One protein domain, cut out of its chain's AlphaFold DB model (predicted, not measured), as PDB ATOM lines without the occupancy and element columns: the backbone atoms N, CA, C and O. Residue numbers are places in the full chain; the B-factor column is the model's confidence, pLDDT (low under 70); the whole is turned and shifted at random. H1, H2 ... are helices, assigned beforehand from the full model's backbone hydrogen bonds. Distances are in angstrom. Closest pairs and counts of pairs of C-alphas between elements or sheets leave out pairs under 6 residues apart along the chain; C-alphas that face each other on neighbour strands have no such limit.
ATOM      1  N   PRO A 111     -78.453  40.643 341.476       91.44
ATOM      2  CA  PRO A 111     -77.184  40.051 341.885       91.44
ATOM      3  C   PRO A 111     -76.513  39.198 340.801       91.44
ATOM      4  O   PRO A 111     -75.291  39.070 340.823       91.44
ATOM      5  N   ALA A 112     -77.274  38.616 339.866       90.12
ATOM      6  CA  ALA A 112     -76.700  37.809 338.791       90.12
ATOM      7  C   ALA A 112     -75.992  38.706 337.767       90.12
ATOM      8  O   ALA A 112     -74.878  38.398 337.346       90.12
ATOM      9  N   ALA A 113     -76.590  39.850 337.422       86.44
ATOM     10  CA  ALA A 113     -75.917  40.873 336.626       86.44
ATOM     11  C   ALA A 113     -74.663  41.407 337.338       86.44
ATOM     12  O   ALA A 113     -73.621  41.578 336.707       86.44
ATOM     13  N   GLN A 114     -74.733  41.624 338.655       89.31
ATOM     14  CA  GLN A 114     -73.579  42.053 339.446       89.31
ATOM     15  C   GLN A 114     -72.430  41.033 339.432       89.31
ATOM     16  O   GLN A 114     -71.274  41.431 339.284       89.31
ATOM     17  N   GLU A 115     -72.731  39.740 339.578       91.25
ATOM     18  CA  GLU A 115     -71.736  38.663 339.526       91.25
ATOM     19  C   GLU A 115     -71.074  38.588 338.145       91.25
ATOM     20  O   GLU A 115     -69.850  38.549 338.063       91.25
ATOM     21  N   ARG A 116     -71.852  38.713 337.062       88.62
ATOM     22  CA  ARG A 116     -71.321  38.741 335.687       88.62
ATOM     23  C   ARG A 116     -70.342  39.892 335.450       88.62
ATOM     24  O   ARG A 116     -69.253  39.649 334.941       88.62
ATOM     25  N   VAL A 117     -70.695  41.123 335.844       89.00
ATOM     26  CA  VAL A 117     -69.783  42.285 335.726       89.00
ATOM     27  C   VAL A 117     -68.509  42.050 336.533       89.00
ATOM     28  O   VAL A 117     -67.412  42.360 336.078       89.00
ATOM     29  N   TYR A 118     -68.643  41.513 337.746       89.31
ATOM     30  CA  TYR A 118     -67.498  41.242 338.604       89.31
ATOM     31  C   TYR A 118     -66.559  40.199 337.989       89.31
ATOM     32  O   TYR A 118     -65.355  40.444 337.913       89.31
ATOM     33  N   ASP A 119     -67.096  39.072 337.526       90.81
ATOM     34  CA  ASP A 119     -66.312  37.999 336.915       90.81
ATOM     35  C   ASP A 119     -65.591  38.482 335.657       90.81
ATOM     36  O   ASP A 119     -64.420  38.166 335.458       90.81
ATOM     37  N   GLU A 120     -66.251  39.306 334.847       88.81
ATOM     38  CA  GLU A 120     -65.667  39.895 333.648       88.81
ATOM     39  C   GLU A 120     -64.491  40.829 333.973       88.81
ATOM     40  O   GLU A 120     -63.396  40.699 333.415       88.81
ATOM     41  N   VAL A 121     -64.684  41.734 334.937       88.75
ATOM     42  CA  VAL A 121     -63.640  42.657 335.390       88.75
ATOM     43  C   VAL A 121     -62.462  41.896 336.002       88.75
ATOM     44  O   VAL A 121     -61.305  42.200 335.702       88.75
ATOM     45  N   VAL A 122     -62.730  40.884 336.832       89.50
ATOM     46  CA  VAL A 122     -61.687  40.059 337.457       89.50
ATOM     47  C   VAL A 122     -60.963  39.195 336.429       89.50
ATOM     48  O   VAL A 122     -59.752  39.019 336.547       89.50
ATOM     49  N   ALA A 123     -61.654  38.683 335.410       88.00
ATOM     50  CA  ALA A 123     -61.021  37.940 334.326       88.00
ATOM     51  C   ALA A 123     -60.057  38.825 333.522       88.00
ATOM     52  O   ALA A 123     -58.992  38.356 333.121       88.00
ATOM     53  N   LYS A 124     -60.400  40.103 333.318       85.38
ATOM     54  CA  LYS A 124     -59.573  41.040 332.551       85.38
ATOM     55  C   LYS A 124     -58.401  41.615 333.350       85.38
ATOM     56  O   LYS A 124     -57.273  41.600 332.866       85.38
ATOM     57  N   ALA A 125     -58.661  42.134 334.548       82.50
ATOM     58  CA  ALA A 125     -57.686  42.896 335.334       82.50
ATOM     59  C   ALA A 125     -57.154  42.136 336.564       82.50
ATOM     60  O   ALA A 125     -56.235  42.589 337.241       82.50
ATOM     61  N   GLY A 126     -57.705  40.970 336.900       81.25
ATOM     62  CA  GLY A 126     -57.429  40.321 338.179       81.25
ATOM     63  C   GLY A 126     -58.049  41.074 339.364       81.25
ATOM     64  O   GLY A 126     -58.741  42.078 339.219       81.25
ATOM     65  N   LYS A 127     -57.814  40.580 340.583       76.38
ATOM     66  CA  LYS A 127     -58.470  41.110 341.799       76.38
ATOM     67  C   LYS A 127     -57.869  42.418 342.330       76.38
ATOM     68  O   LYS A 127     -58.467  43.041 343.201       76.38
ATOM     69  N   THR A 128     -56.678  42.799 341.876       71.44
ATOM     70  CA  THR A 128     -55.892  43.893 342.476       71.44
ATOM     71  C   THR A 128     -55.287  44.864 341.465       71.44
ATOM     72  O   THR A 128     -54.667  45.842 341.886       71.44
ATOM     73  N   ALA A 129     -55.433  44.636 340.154       74.69
ATOM     74  CA  ALA A 129     -54.857  45.547 339.170       74.69
ATOM     75  C   ALA A 129     -55.770  46.744 338.885       74.69
ATOM     76  O   ALA A 129     -56.985  46.713 339.088       74.69
ATOM     77  N   ARG A 130     -55.153  47.827 338.406       78.00
ATOM     78  CA  ARG A 130     -55.862  49.013 337.919       78.00
ATOM     79  C   ARG A 130     -56.375  48.728 336.512       78.00
ATOM     80  O   ARG A 130     -55.623  48.239 335.680       78.00
ATOM     81  N   ILE A 131     -57.632  49.075 336.272       83.12
ATOM     82  CA  ILE A 131     -58.282  48.979 334.964       83.12
ATOM     83  C   ILE A 131     -57.888  50.215 334.148       83.12
ATOM     84  O   ILE A 131     -57.970  51.339 334.654       83.12
ATOM     85  N   THR A 132     -57.446  50.009 332.910       86.19
ATOM     86  CA  THR A 132     -57.216  51.080 331.932       86.19
ATOM     87  C   THR A 132     -58.442  51.287 331.041       86.19
ATOM     88  O   THR A 132     -59.320  50.432 330.972       86.19
ATOM     89  N   GLU A 133     -58.523  52.413 330.330       84.00
ATOM     90  CA  GLU A 133     -59.633  52.681 329.398       84.00
ATOM     91  C   GLU A 133     -59.738  51.611 328.296       84.00
ATOM     92  O   GLU A 133     -60.823  51.098 328.035       84.00
ATOM     93  N   ALA A 134     -58.598  51.159 327.764       84.38
ATOM     94  CA  ALA A 134     -58.541  50.065 326.795       84.38
ATOM     95  C   ALA A 134     -59.051  48.725 327.362       84.38
ATOM     96  O   ALA A 134     -59.597  47.900 326.629       84.38
ATOM     97  N   ASP A 135     -58.900  48.491 328.672       84.94
ATOM     98  CA  ASP A 135     -59.475  47.302 329.301       84.94
ATOM     99  C   ASP A 135     -61.000  47.383 329.317       84.94
ATOM    100  O   ASP A 135     -61.643  46.390 328.986       84.94
ATOM    101  N   VAL A 136     -61.570  48.555 329.625       83.81
ATOM    102  CA  VAL A 136     -63.025  48.791 329.656       83.81
ATOM    103  C   VAL A 136     -63.666  48.564 328.287       83.81
ATOM    104  O   VAL A 136     -64.726  47.943 328.202       83.81
ATOM    105  N   GLU A 137     -63.017  49.009 327.209       84.19
ATOM    106  CA  GLU A 137     -63.477  48.769 325.831       84.19
ATOM    107  C   GLU A 137     -63.544  47.276 325.481       84.19
ATOM    108  O   GLU A 137     -64.330  46.860 324.632       84.19
ATOM    109  N   SER A 138     -62.750  46.450 326.162       82.44
ATOM    110  CA  SER A 138     -62.673  45.009 325.921       82.44
ATOM    111  C   SER A 138     -63.597  44.154 326.800       82.44
ATOM    112  O   SER A 138     -63.478  42.931 326.759       82.44
ATOM    113  N   LEU A 139     -64.485  44.772 327.591       83.88
ATOM    114  CA  LEU A 139     -65.453  44.098 328.469       83.88
ATOM    115  C   LEU A 139     -66.811  43.914 327.747       83.88
ATOM    116  O   LEU A 139     -67.659  44.805 327.821       83.88
ATOM    117  N   PRO A 140     -67.045  42.805 327.015       82.12
ATOM    118  CA  PRO A 140     -68.248  42.613 326.197       82.12
ATOM    119  C   PRO A 140     -69.592  42.758 326.932       82.12
ATOM    120  O   PRO A 140     -70.537  43.286 326.348       82.12
ATOM    121  N   TYR A 141     -69.717  42.304 328.179       80.94
ATOM    122  CA  TYR A 141     -70.945  42.429 328.968       80.94
ATOM    123  C   TYR A 141     -71.186  43.884 329.378       80.94
ATOM    124  O   TYR A 141     -72.296  44.391 329.222       80.94
ATOM    125  N   LEU A 142     -70.143  44.594 329.819       80.75
ATOM    126  CA  LEU A 142     -70.244  46.020 330.140       80.75
ATOM    127  C   LEU A 142     -70.559  46.892 328.909       80.75
ATOM    128  O   LEU A 142     -71.240  47.907 329.043       80.75
ATOM    129  N   GLN A 143     -70.114  46.486 327.716       79.00
ATOM    130  CA  GLN A 143     -70.414  47.163 326.446       79.00
ATOM    131  C   GLN A 143     -71.825  46.857 325.893       79.00
ATOM    132  O   GLN A 143     -72.190  47.378 324.841       79.00
ATOM    133  N   GLY A 144     -72.633  46.026 326.571       66.19
ATOM    134  CA  GLY A 144     -73.980  45.647 326.108       66.19
ATOM    135  C   GLY A 144     -73.986  44.611 324.977       66.19
ATOM    136  O   GLY A 144     -74.934  44.525 324.204       66.19
ATOM    137  N   GLY A 145     -72.903  43.841 324.829       49.41
ATOM    138  CA  GLY A 145     -72.781  42.769 323.834       49.41
ATOM    139  C   GLY A 145     -73.217  41.385 324.333       49.41
ATOM    140  O   GLY A 145     -73.131  40.417 323.580       49.41
ATOM    141  N   GLY A 146     -73.638  41.262 325.595       49.72
ATOM    142  CA  GLY A 146     -74.046  40.000 326.215       49.72
ATOM    143  C   GLY A 146     -75.551  39.924 326.467       49.72
ATOM    144  O   GLY A 146     -76.184  40.923 326.775       49.72
ATOM    145  N   GLU A 147     -76.122  38.720 326.386       42.56
ATOM    146  CA  GLU A 147     -77.524  38.434 326.719       42.56
ATOM    147  C   GLU A 147     -77.809  38.777 328.203       42.56
ATOM    148  O   GLU A 147     -77.571  37.980 329.123       42.56
ATOM    149  N   GLY A 148     -78.258  40.010 328.438       53.59
ATOM    150  CA  GLY A 148     -78.460  40.606 329.757       53.59
ATOM    151  C   GLY A 148     -77.872  42.011 329.807       53.59
ATOM    152  O   GLY A 148     -76.819  42.217 330.399       53.59
ATOM    153  N   ASP A 149     -78.541  42.969 329.172       53.34
ATOM    154  CA  ASP A 149     -78.068  44.349 329.125       53.34
ATOM    155  C   ASP A 149     -78.119  44.987 330.516       53.34
ATOM    156  O   ASP A 149     -79.169  45.005 331.166       53.34
ATOM    157  N   VAL A 150     -77.002  45.578 330.959       57.09
ATOM    158  CA  VAL A 150     -77.058  46.605 332.003       57.09
ATOM    159  C   VAL A 150     -77.880  47.746 331.405       57.09
ATOM    160  O   VAL A 150     -77.451  48.340 330.414       57.09
ATOM    161  N   PRO A 151     -79.074  48.047 331.939       55.78
ATOM    162  CA  PRO A 151     -79.930  49.042 331.325       55.78
ATOM    163  C   PRO A 151     -79.196  50.377 331.319       55.78
ATOM    164  O   PRO A 151     -78.757  50.869 332.364       55.78
ATOM    165  N   ALA A 152     -79.059  50.948 330.122       55.91
ATOM    166  CA  ALA A 152     -78.556  52.297 329.967       55.91
ATOM    167  C   ALA A 152     -79.375  53.211 330.880       55.91
ATOM    168  O   ALA A 152     -80.612  53.173 330.873       55.91
ATOM    169  N   ALA A 153     -78.685  54.021 331.683       55.09
ATOM    170  CA  ALA A 153     -79.355  55.058 332.443       55.09
ATOM    171  C   ALA A 153     -80.226  55.884 331.479       55.09
ATOM    172  O   ALA A 153     -79.791  56.147 330.352       55.09
ATOM    173  N   PRO A 154     -81.452  56.275 331.871       49.09
ATOM    174  CA  PRO A 154     -82.320  57.044 330.993       49.09
ATOM    175  C   PRO A 154     -81.566  58.291 330.527       49.09
ATOM    176  O   PRO A 154     -81.181  59.128 331.343       49.09
ATOM    177  N   ALA A 155     -81.340  58.390 329.215       48.16
ATOM    178  CA  ALA A 155     -80.415  59.351 328.621       48.16
ATOM    179  C   ALA A 155     -80.784  60.831 328.858       48.16
ATOM    180  O   ALA A 155     -79.971  61.702 328.581       48.16
ATOM    181  N   GLU A 156     -81.970  61.153 329.389       48.78
ATOM    182  CA  GLU A 156     -82.374  62.538 329.656       48.78
ATOM    183  C   GLU A 156     -83.380  62.665 330.820       48.78
ATOM    184  O   GLU A 156     -84.569  62.403 330.637       48.78
ATOM    185  N   PRO A 157     -82.976  63.201 331.987       39.50
ATOM    186  CA  PRO A 157     -83.899  63.892 332.893       39.50
ATOM    187  C   PRO A 157     -84.144  65.356 332.486       39.50
ATOM    188  O   PRO A 157     -85.078  65.983 332.981       39.50
TER     189      PRO A 157
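Overview. This is residues 111 to 157 of the 326 residues of an uncharacterized protein of Hordeum vulgare subsp. vulgare (UniProt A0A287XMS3). The helix H1 is followed by a turn to the one-turn helix H2 near H1's last residues, and an unnamed stretch, residues 138 to 157, then folds back past H1 and trails off as a tail. The printed part has 47 residues with two named helices, H1 then H2, and no named strand; the class is all helix, though the helices hold 20 of the 47 residues. It is only just loose, close to compact, with a radius of gyration of the C-alphas of 11.8 A, and spans 35 by 23 by 17 A.

Arrangement. H1, residues 111 to 125, and H2, residues 133 to 137, are close but not clearly touching; their closest C-alphas, of Lys 124 and Asp 135, are 7.1 A apart. In both, every O i to N i+4 pair is within hydrogen-bond range.

Along the chain. H1 begins at C-alpha 111 (-77.184, 40.051, 341.885) and is 20.8 A long from first to last C-alpha. H2, 6.5 A, ends at C-alpha 137 (-63.477, 48.769, 325.831).

Size, cuts and confidence. The C-alphas farthest apart, of Gly 126 and Pro 157, are 35.8 A apart. The printed part has no cut, and the link between H1 and H2 is short. Residues 144 to 157 have pLDDT under 70.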